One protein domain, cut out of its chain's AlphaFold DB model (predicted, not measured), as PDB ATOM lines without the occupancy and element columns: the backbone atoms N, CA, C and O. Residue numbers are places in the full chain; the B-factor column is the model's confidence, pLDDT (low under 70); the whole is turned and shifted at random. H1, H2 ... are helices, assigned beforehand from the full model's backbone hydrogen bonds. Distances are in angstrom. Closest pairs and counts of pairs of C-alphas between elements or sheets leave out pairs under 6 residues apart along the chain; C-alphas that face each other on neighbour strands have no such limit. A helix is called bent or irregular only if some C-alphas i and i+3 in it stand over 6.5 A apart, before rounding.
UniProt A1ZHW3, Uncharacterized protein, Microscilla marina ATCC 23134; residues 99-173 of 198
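What this domain is: This is residues 99 to 173 of the 198 residues of an uncharacterized protein of Microscilla marina ATCC 23134 (UniProt A1ZHW3). A hairpin of two helices, H4 and H5, makes one end of a small globule; H2 crosses H4 there and runs back toward the other end, where the short helices H1, H3 and H6 gather. Residues 104 to 112, with no named helix, run most of the length from H1 to H2. The printed part has 75 residues with six named helices, H1 to H6 in order, and no named strand: all helix. It is compact, with a radius of gyration of the C-alphas of 11.4 A, and spans 33 by 24 by 19 A.

Where its parts are: Find C-alpha 99 at (92.992, 172.716, 208.292), where H1, residues 99 to 103, begins. H2, residues 113 to 126, starts at (122.590, 181.098, 206.998) and measures 20.3 A; it is irregular, with C-alphas 119 and 122 7.4 A apart. Next come H3, residues 129 to 133, H4, residues 138 to 148, 15.0 A, and H5, residues 150 to 159, 14.3 A. H6, residues 166 to 172, ends at (94.364, 170.303, 201.342).

How they stand to each other: Look first at H1: it touches H3, closest at the C-alphas of Leu 100 and Ala 130, 6.0 A, and H6, at those of Trp 103 and Phe 169, 6.4 A. H2 touches H3 with residues 119 to 123 alone, closest at the C-alphas of Pro 122 and Ser 131, 5.5 A. With residues 114 to 119 alone H2 touches H4, closest at the C-alphas of Leu 115 and Leu 148, 7.5 A, at a steep tilt of 62 degrees, opposite ways. H4 and H5 form a helical hairpin, a shallow tilt of 31 degrees, closest at the C-alphas of Glu 145 and Ala 153, 4.8 A. H2 and H6 are apart. Every O i to N i+4 pair is within hydrogen-bond range in H4, H5 and H6; H2 has 8 of 10, while H1 and H3 have 0 of 1 but 1 of 2 and 2 of 2 O i to N i+3 pairs.

The domain as a whole: The C-alphas farthest apart, Ala 99 and Ala 151, are 33.7 A apart, yet those of Ala 99 and Phe 173 are 7.8 A apart. The printed part has no cut and no long link, and no printed residue is under pLDDT 70.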
ATOM      1  N   ALA A  99      92.662 174.091 208.676       80.00
ATOM      2  CA  ALA A  99      92.992 172.716 208.292       80.00
ATOM      3  C   ALA A  99      94.440 172.545 207.782       80.00
ATOM      4  O   ALA A  99      94.946 171.423 207.747       80.00
ATOM      5  N   LEU A 100      95.111 173.633 207.385       85.81
ATOM      6  CA  LEU A 100      96.509 173.596 206.950       85.81
ATOM      7  C   LEU A 100      97.496 173.479 208.112       85.81
ATOM      8  O   LEU A 100      98.653 173.151 207.865       85.81
ATOM      9  N   GLU A 101      97.069 173.689 209.359       74.88
ATOM     10  CA  GLU A 101      97.922 173.464 210.534       74.88
ATOM     11  C   GLU A 101      98.366 171.997 210.645       74.88
ATOM     12  O   GLU A 101      99.470 171.711 211.101       74.88
ATOM     13  N   ILE A 102      97.553 171.062 210.142       76.50
ATOM     14  CA  ILE A 102      97.886 169.630 210.073       76.50
ATOM     15  C   ILE A 102      98.991 169.366 209.033       76.50
ATOM     16  O   ILE A 102      99.733 168.395 209.134       76.50
ATOM     17  N   TRP A 103      99.127 170.254 208.048       77.75
ATOM     18  CA  TRP A 103     100.119 170.187 206.975       77.75
ATOM     19  C   TRP A 103     101.333 171.063 207.273       77.75
ATOM     20  O   TRP A 103     101.935 171.630 206.364       77.75
ATOM     21  N   MET A 104     101.693 171.220 208.545       84.69
ATOM     22  CA  MET A 104     102.939 171.882 208.897       84.69
ATOM     23  C   MET A 104     104.132 171.039 208.426       84.69
ATOM     24  O   MET A 104     104.260 169.884 208.841       84.69
ATOM     25  N   PRO A 105     105.018 171.590 207.582       87.62
ATOM     26  CA  PRO A 105     106.214 170.878 207.174       87.62
ATOM     27  C   PRO A 105     107.164 170.733 208.365       87.62
ATOM     28  O   PRO A 105     107.235 171.613 209.228       87.62
ATOM     29  N   ALA A 106     107.946 169.654 208.374       91.25
ATOM     30  CA  ALA A 106     109.178 169.652 209.147       91.25
ATOM     31  C   ALA A 106     110.075 170.767 208.593       91.25
ATOM     32  O   ALA A 106     110.277 170.852 207.377       91.25
ATOM     33  N   VAL A 107     110.554 171.642 209.474       95.44
ATOM     34  CA  VAL A 107     111.431 172.741 209.072       95.44
ATOM     35  C   VAL A 107     112.864 172.218 209.063       95.44
ATOM     36  O   VAL A 107     113.321 171.732 210.100       95.44
ATOM     37  N   PRO A 108     113.553 172.242 207.913       94.12
ATOM     38  CA  PRO A 108     114.929 171.787 207.836       94.12
ATOM     39  C   PRO A 108     115.879 172.803 208.481       94.12
ATOM     40  O   PRO A 108     115.628 174.006 208.443       94.12
ATOM     41  N   GLU A 109     116.993 172.306 209.015       94.75
ATOM     42  CA  GLU A 109     118.063 173.101 209.632       94.75
ATOM     43  C   GLU A 109     119.332 173.007 208.765       94.75
ATOM     44  O   GLU A 109     120.192 172.157 209.016       94.75
ATOM     45  N   PRO A 110     119.441 173.796 207.682       95.94
ATOM     46  CA  PRO A 110     120.624 173.792 206.830       95.94
ATOM     47  C   PRO A 110     121.811 174.482 207.502       95.94
ATOM     48  O   PRO A 110     121.652 175.331 208.378       95.94
ATOM     49  N   ALA A 111     123.020 174.175 207.043       94.19
ATOM     50  CA  ALA A 111     124.246 174.805 207.519       94.19
ATOM     51  C   ALA A 111     124.380 176.260 207.035       94.19
ATOM     52  O   ALA A 111     124.983 177.086 207.719       94.19
ATOM     53  N   SER A 112     123.832 176.581 205.859       94.50
ATOM     54  CA  SER A 112     123.917 177.921 205.272       94.50
ATOM     55  C   SER A 112     122.922 178.904 205.900       94.50
ATOM     56  O   SER A 112     121.709 178.723 205.787       94.50
ATOM     57  N   GLU A 113     123.423 180.009 206.461       96.69
ATOM     58  CA  GLU A 113     122.590 181.098 206.998       96.69
ATOM     59  C   GLU A 113     121.663 181.700 205.930       96.69
ATOM     60  O   GLU A 113     120.500 181.994 206.208       96.69
ATOM     61  N   SER A 114     122.126 181.830 204.681       97.31
ATOM     62  CA  SER A 114     121.288 182.361 203.598       97.31
ATOM     63  C   SER A 114     120.126 181.426 203.262       97.31
ATOM     64  O   SER A 114     119.014 181.893 202.997       97.31
ATOM     65  N   LEU A 115     120.348 180.110 203.337       98.31
ATOM     66  CA  LEU A 115     119.299 179.119 203.131       98.31
ATOM     67  C   LEU A 115     118.337 179.068 204.325       98.31
ATOM     68  O   LEU A 115     117.127 179.021 204.109       98.31
ATOM     69  N   GLN A 116     118.836 179.170 205.564       97.94
ATOM     70  CA  GLN A 116     117.988 179.329 206.755       97.94
ATOM     71  C   GLN A 116     117.085 180.564 206.615       97.94
ATOM     72  O   GLN A 116     115.863 180.471 206.764       97.94
ATOM     73  N   ALA A 117     117.660 181.714 206.253       97.88
ATOM     74  CA  ALA A 117     116.920 182.955 206.060       97.88
ATOM     75  C   ALA A 117     115.854 182.831 204.959       97.88
ATOM     76  O   ALA A 117     114.757 183.367 205.110       97.88
ATOM     77  N   PHE A 118     116.147 182.116 203.869       98.38
ATOM     78  CA  PHE A 118     115.179 181.817 202.812       98.38
ATOM     79  C   PHE A 118     114.036 180.920 203.306       98.38
ATOM     80  O   PHE A 118     112.871 181.266 203.107       98.38
ATOM     81  N   ILE A 119     114.348 179.819 204.000       98.25
ATOM     82  CA  ILE A 119     113.356 178.873 204.535       98.25
ATOM     83  C   ILE A 119     112.352 179.584 205.437       98.25
ATOM     84  O   ILE A 119     111.145 179.420 205.256       98.25
ATOM     85  N   TRP A 120     112.837 180.397 206.374       98.25
ATOM     86  CA  TRP A 120     111.996 181.043 207.378       98.25
ATOM     87  C   TRP A 120     111.264 182.293 206.877       98.25
ATOM     88  O   TRP A 120     110.287 182.727 207.494       98.25
ATOM     89  N   ARG A 121     111.683 182.869 205.744       98.25
ATOM     90  CA  ARG A 121     111.131 184.125 205.218       98.25
ATOM     91  C   ARG A 121     109.598 184.166 205.108       98.25
ATOM     92  O   ARG A 121     109.026 185.123 205.634       98.25
ATOM     93  N   PRO A 122     108.895 183.188 204.498       98.19
ATOM     94  CA  PRO A 122     107.435 183.248 204.389       98.19
ATOM     95  C   PRO A 122     106.740 183.268 205.759       98.19
ATOM     96  O   PRO A 122     105.738 183.972 205.933       98.19
ATOM     97  N   PHE A 123     107.303 182.579 206.759       97.75
ATOM     98  CA  PHE A 123     106.807 182.643 208.131       97.75
ATOM     99  C   PHE A 123     106.995 184.042 208.714       97.75
ATOM    100  O   PHE A 123     106.036 184.612 209.220       97.75
ATOM    101  N   PHE A 124     108.167 184.659 208.560       97.94
ATOM    102  CA  PHE A 124     108.397 186.026 209.044       97.94
ATOM    103  C   PHE A 124     107.502 187.079 208.373       97.94
ATOM    104  O   PHE A 124     107.225 188.114 208.972       97.94
ATOM    105  N   ARG A 125     107.024 186.835 207.146       97.38
ATOM    106  CA  ARG A 125     106.095 187.737 206.434       97.38
ATOM    107  C   ARG A 125     104.627 187.545 206.813       97.38
ATOM    108  O   ARG A 125     103.816 188.419 206.522       97.38
ATOM    109  N   SER A 126     104.266 186.408 207.403       96.88
ATOM    110  CA  SER A 126     102.864 186.033 207.640       96.88
ATOM    111  C   SER A 126     102.522 185.749 209.097       96.88
ATOM    112  O   SER A 126     101.356 185.816 209.463       96.88
ATOM    113  N   ASN A 127     103.517 185.400 209.913       95.81
ATOM    114  CA  ASN A 127     103.369 184.771 211.222       95.81
ATOM    115  C   ASN A 127     102.532 183.469 211.198       95.81
ATOM    116  O   ASN A 127     101.954 183.070 212.206       95.81
ATOM    117  N   LEU A 128     102.454 182.789 210.046       94.38
ATOM    118  CA  LEU A 128     101.681 181.557 209.864       94.38
ATOM    119  C   LEU A 128     102.603 180.418 209.439       94.38
ATOM    120  O   LEU A 128     103.171 180.448 208.347       94.38
ATOM    121  N   LYS A 129     102.725 179.372 210.265       94.25
ATOM    122  CA  LYS A 129     103.594 178.216 209.967       94.25
ATOM    123  C   LYS A 129     103.209 177.496 208.674       94.25
ATOM    124  O   LYS A 129     104.083 176.982 207.988       94.25
ATOM    125  N   ALA A 130     101.930 177.523 208.292       95.00
ATOM    126  CA  ALA A 130     101.460 176.963 207.026       95.00
ATOM    127  C   ALA A 130     102.173 177.565 205.798       95.00
ATOM    128  O   ALA A 130     102.317 176.879 204.789       95.00
ATOM    129  N   SER A 131     102.662 178.809 205.885       96.44
ATOM    130  CA  SER A 131     103.406 179.461 204.799       96.44
ATOM    131  C   SER A 131     104.774 178.823 204.523       96.44
ATOM    132  O   SER A 131     105.273 178.917 203.404       96.44
ATOM    133  N   LEU A 132     105.348 178.100 205.495       97.00
ATOM    134  CA  LEU A 132     106.600 177.359 205.318       97.00
ATOM    135  C   LEU A 132     106.459 176.238 204.287       97.00
ATOM    136  O   LEU A 132     107.461 175.818 203.731       97.00
ATOM    137  N   ASN A 133     105.242 175.789 203.949       96.19
ATOM    138  CA  ASN A 133     105.040 174.833 202.852       96.19
ATOM    139  C   ASN A 133     105.535 175.357 201.495       96.19
ATOM    140  O   ASN A 133     105.774 174.565 200.586       96.19
ATOM    141  N   ILE A 134     105.691 176.674 201.337       97.50
ATOM    142  CA  ILE A 134     106.222 177.260 200.105       97.50
ATOM    143  C   ILE A 134     107.720 176.957 199.975       97.50
ATOM    144  O   ILE A 134     108.158 176.534 198.912       97.50
ATOM    145  N   THR A 135     108.495 177.139 201.047       98.06
ATOM    146  CA  THR A 135     109.964 177.015 201.042       98.06
ATOM    147  C   THR A 135     110.462 175.653 201.528       98.06
ATOM    148  O   THR A 135     111.533 175.217 201.128       98.06
ATOM    149  N   CYS A 136     109.681 174.939 202.336       97.50
ATOM    150  CA  CYS A 136     109.957 173.582 202.813       97.50
ATOM    151  C   CYS A 136     109.249 172.541 201.933       97.50
ATOM    152  O   CYS A 136     108.484 171.714 202.439       97.50
ATOM    153  N   SER A 137     109.448 172.623 200.616       97.38
ATOM    154  CA  SER A 137     108.847 171.726 199.625       97.38
ATOM    155  C   SER A 137     109.708 171.594 198.366       97.38
ATOM    156  O   SER A 137     110.715 172.284 198.211       97.38
ATOM    157  N   ASP A 138     109.288 170.732 197.441       97.38
ATOM    158  CA  ASP A 138     109.836 170.635 196.082       97.38
ATOM    159  C   ASP A 138     109.842 171.978 195.329       97.38
ATOM    160  O   ASP A 138     110.817 172.299 194.649       97.38
ATOM    161  N   PHE A 139     108.811 172.808 195.505       98.50
ATOM    162  CA  PHE A 139     108.809 174.169 194.961       98.50
ATOM    163  C   PHE A 139     109.821 175.084 195.663       98.50
ATOM    164  O   PHE A 139     110.472 175.907 195.023       98.50
ATOM    165  N   GLY A 140     110.005 174.914 196.972       98.44
ATOM    166  CA  GLY A 140     111.035 175.616 197.734       98.44
ATOM    167  C   GLY A 140     112.452 175.317 197.242       98.44
ATOM    168  O   GLY A 140     113.265 176.232 197.149       98.44
ATOM    169  N   VAL A 141     112.727 174.069 196.847       98.50
ATOM    170  CA  VAL A 141     113.995 173.672 196.205       98.50
ATOM    171  C   VAL A 141     114.199 174.406 194.882       98.50
ATOM    172  O   VAL A 141     115.277 174.945 194.647       98.50
ATOM    173  N   PHE A 142     113.159 174.485 194.048       98.62
ATOM    174  CA  PHE A 142     113.198 175.243 192.795       98.62
ATOM    175  C   PHE A 142     113.472 176.734 193.021       98.62
ATOM    176  O   PHE A 142     114.307 177.327 192.341       98.62
ATOM    177  N   LEU A 143     112.817 177.345 194.009       98.69
ATOM    178  CA  LEU A 143     113.061 178.740 194.370       98.69
ATOM    179  C   LEU A 143     114.487 178.951 194.903       98.69
ATOM    180  O   LEU A 143     115.141 179.917 194.517       98.69
ATOM    181  N   ALA A 144     114.991 178.041 195.743       98.56
ATOM    182  CA  ALA A 144     116.362 178.093 196.242       98.56
ATOM    183  C   ALA A 144     117.385 177.992 195.100       98.56
ATOM    184  O   ALA A 144     118.384 178.704 195.123       98.56
ATOM    185  N   GLU A 145     117.126 177.178 194.075       98.44
ATOM    186  CA  GLU A 145     117.979 177.104 192.883       98.44
ATOM    187  C   GLU A 145     118.062 178.450 192.157       98.44
ATOM    188  O   GLU A 145     119.160 178.901 191.834       98.44
ATOM    189  N   HIS A 146     116.921 179.112 191.952       97.69
ATOM    190  CA  HIS A 146     116.853 180.373 191.211       97.69
ATOM    191  C   HIS A 146     117.423 181.560 191.993       97.69
ATOM    192  O   HIS A 146     118.013 182.456 191.397       97.69
ATOM    193  N   LEU A 147     117.244 181.579 193.317       97.94
ATOM    194  CA  LEU A 147     117.609 182.721 194.162       97.94
ATOM    195  C   LEU A 147     118.982 182.575 194.824       97.94
ATOM    196  O   LEU A 147     119.675 183.568 195.027       97.94
ATOM    197  N   LEU A 148     119.366 181.353 195.199       98.06
ATOM    198  CA  LEU A 148     120.569 181.063 195.991       98.06
ATOM    199  C   LEU A 148     121.562 180.138 195.267       98.06
ATOM    200  O   LEU A 148     122.701 179.990 195.712       98.06
ATOM    201  N   GLY A 149     121.153 179.517 194.157       98.06
ATOM    202  CA  GLY A 149     121.982 178.636 193.341       98.06
ATOM    203  C   GLY A 149     121.897 177.151 193.709       98.06
ATOM    204  O   GLY A 149     121.322 176.730 194.716       98.06
ATOM    205  N   ILE A 150     122.522 176.322 192.867       98.19
ATOM    206  CA  ILE A 150     122.395 174.856 192.912       98.19
ATOM    207  C   ILE A 150     122.891 174.216 194.218       98.19
ATOM    208  O   ILE A 150     122.385 173.170 194.619       98.19
ATOM    209  N   ALA A 151     123.869 174.820 194.900       98.12
ATOM    210  CA  ALA A 151     124.372 174.298 196.170       98.12
ATOM    211  C   ALA A 151     123.284 174.335 197.257       98.12
ATOM    212  O   ALA A 151     123.023 173.315 197.893       98.12
ATOM    213  N   ALA A 152     122.595 175.473 197.385       98.31
ATOM    214  CA  ALA A 152     121.491 175.651 198.322       98.31
ATOM    215  C   ALA A 152     120.295 174.756 197.962       98.31
ATOM    216  O   ALA A 152     119.701 174.129 198.838       98.31
ATOM    217  N   ALA A 153     119.980 174.628 196.669       98.38
ATOM    218  CA  ALA A 153     118.924 173.731 196.201       98.38
ATOM    219  C   ALA A 153     119.205 172.265 196.564       98.38
ATOM    220  O   ALA A 153     118.322 171.570 197.061       98.38
ATOM    221  N   ARG A 154     120.442 171.792 196.358       98.12
ATOM    222  CA  ARG A 154     120.848 170.420 196.699       98.12
ATOM    223  C   ARG A 154     120.805 170.159 198.198       98.12
ATOM    224  O   ARG A 154     120.351 169.092 198.595       98.12
ATOM    225  N   GLU A 155     121.272 171.110 199.000       98.00
ATOM    226  CA  GLU A 155     121.202 171.022 200.458       98.00
ATOM    227  C   GLU A 155     119.744 170.921 200.921       98.00
ATOM    228  O   GLU A 155     119.375 169.960 201.592       98.00
ATOM    229  N   LEU A 156     118.882 171.841 200.479       98.00
ATOM    230  CA  LEU A 156     117.462 171.814 200.827       98.00
ATOM    231  C   LEU A 156     116.789 170.509 200.378       98.00
ATOM    232  O   LEU A 156     116.060 169.901 201.158       98.00
ATOM    233  N   ALA A 157     117.072 170.039 199.159       97.56
ATOM    234  CA  ALA A 157     116.516 168.801 198.615       97.56
ATOM    235  C   ALA A 157     116.874 167.554 199.442       97.56
ATOM    236  O   ALA A 157     116.096 166.605 199.475       97.56
ATOM    237  N   GLN A 158     118.036 167.545 200.104       96.81
ATOM    238  CA  GLN A 158     118.449 166.456 200.996       96.81
ATOM    239  C   GLN A 158     117.752 166.508 202.360       96.81
ATOM    240  O   GLN A 158     117.628 165.474 203.014       96.81
ATOM    241  N   LEU A 159     117.315 167.695 202.788       96.44
ATOM    242  CA  LEU A 159     116.717 167.917 204.102       96.44
ATOM    243  C   LEU A 159     115.182 167.828 204.095       96.44
ATOM    244  O   LEU A 159     114.590 167.548 205.136       96.44
ATOM    245  N   ILE A 160     114.524 168.054 202.953       95.19
ATOM    246  CA  ILE A 160     113.063 167.929 202.849       95.19
ATOM    247  C   ILE A 160     112.624 166.461 202.770       95.19
ATOM    248  O   ILE A 160     113.173 165.654 202.018       95.19
ATOM    249  N   ALA A 161     111.582 166.102 203.517       92.19
ATOM    250  CA  ALA A 161     111.018 164.759 203.452       92.19
ATOM    251  C   ALA A 161     110.306 164.518 202.102       92.19
ATOM    252  O   ALA A 161     109.663 165.431 201.580       92.19
ATOM    253  N   PRO A 162     110.279 163.281 201.565       89.25
ATOM    254  CA  PRO A 162     109.627 162.982 200.282       89.25
ATOM    255  C   PRO A 162     108.141 163.373 200.188       89.25
ATOM    256  O   PRO A 162     107.625 163.591 199.088       89.25
ATOM    257  N   ALA A 163     107.453 163.448 201.333       89.44
ATOM    258  CA  ALA A 163     106.052 163.852 201.444       89.44
ATOM    259  C   ALA A 163     105.840 165.380 201.416       89.44
ATOM    260  O   ALA A 163     104.713 165.828 201.195       89.44
ATOM    261  N   GLN A 164     106.894 166.180 201.614       92.44
ATOM    262  CA  GLN A 164     106.853 167.644 201.578       92.44
ATOM    263  C   GLN A 164     106.834 168.142 200.130       92.44
ATOM    264  O   GLN A 164     107.814 168.652 199.596       92.44
ATOM    265  N   ARG A 165     105.688 167.959 199.478       94.25
ATOM    266  CA  ARG A 165     105.427 168.426 198.115       94.25
ATOM    267  C   ARG A 165     104.300 169.436 198.118       94.25
ATOM    268  O   ARG A 165     103.287 169.219 198.792       94.25
ATOM    269  N   VAL A 166     104.408 170.482 197.300       95.31
ATOM    270  CA  VAL A 166     103.331 171.478 197.185       95.31
ATOM    271  C   VAL A 166     102.020 170.858 196.716       95.31
ATOM    272  O   VAL A 166     100.959 171.339 197.096       95.31
ATOM    273  N   GLN A 167     102.061 169.753 195.967       95.00
ATOM    274  CA  GLN A 167     100.859 169.024 195.564       95.00
ATOM    275  C   GLN A 167     100.010 168.577 196.764       95.00
ATOM    276  O   GLN A 167      98.789 168.726 196.729       95.00
ATOM    277  N   ASN A 168     100.638 168.067 197.826       92.19
ATOM    278  CA  ASN A 168      99.933 167.581 199.015       92.19
ATOM    279  C   ASN A 168      99.319 168.749 199.797       92.19
ATOM    280  O   ASN A 168      98.137 168.738 200.138       92.19
ATOM    281  N   PHE A 169     100.109 169.804 199.986       93.31
ATOM    282  CA  PHE A 169      99.676 171.037 200.633       93.31
ATOM    283  C   PHE A 169      98.511 171.716 199.884       93.31
ATOM    284  O   PHE A 169      97.474 172.033 200.472       93.31
ATOM    285  N   LEU A 170      98.626 171.883 198.564       95.19
ATOM    286  CA  LEU A 170      97.594 172.515 197.737       95.19
ATOM    287  C   LEU A 170      96.356 171.627 197.549       95.19
ATOM    288  O   LEU A 170      95.255 172.145 197.341       95.19
ATOM    289  N   ALA A 171      96.478 170.301 197.660       93.31
ATOM    290  CA  ALA A 171      95.312 169.423 197.708       93.31
ATOM    291  C   ALA A 171      94.435 169.737 198.933       93.31
ATOM    292  O   ALA A 171      93.214 169.845 198.791       93.31
ATOM    293  N   ALA A 172      95.053 169.978 200.094       92.12
ATOM    294  CA  ALA A 172      94.364 170.303 201.342       92.12
ATOM    295  C   ALA A 172      93.837 171.749 201.417       92.12
ATOM    296  O   ALA A 172      92.831 171.997 202.085       92.12
ATOM    297  N   PHE A 173      94.480 172.693 200.720       95.19
ATOM    298  CA  PHE A 173      94.065 174.098 200.686       95.19
ATOM    299  C   PHE A 173      92.627 174.278 200.176       95.19
ATOM    300  O   PHE A 173      92.233 173.678 199.167       95.19
TER     301      PHE A 173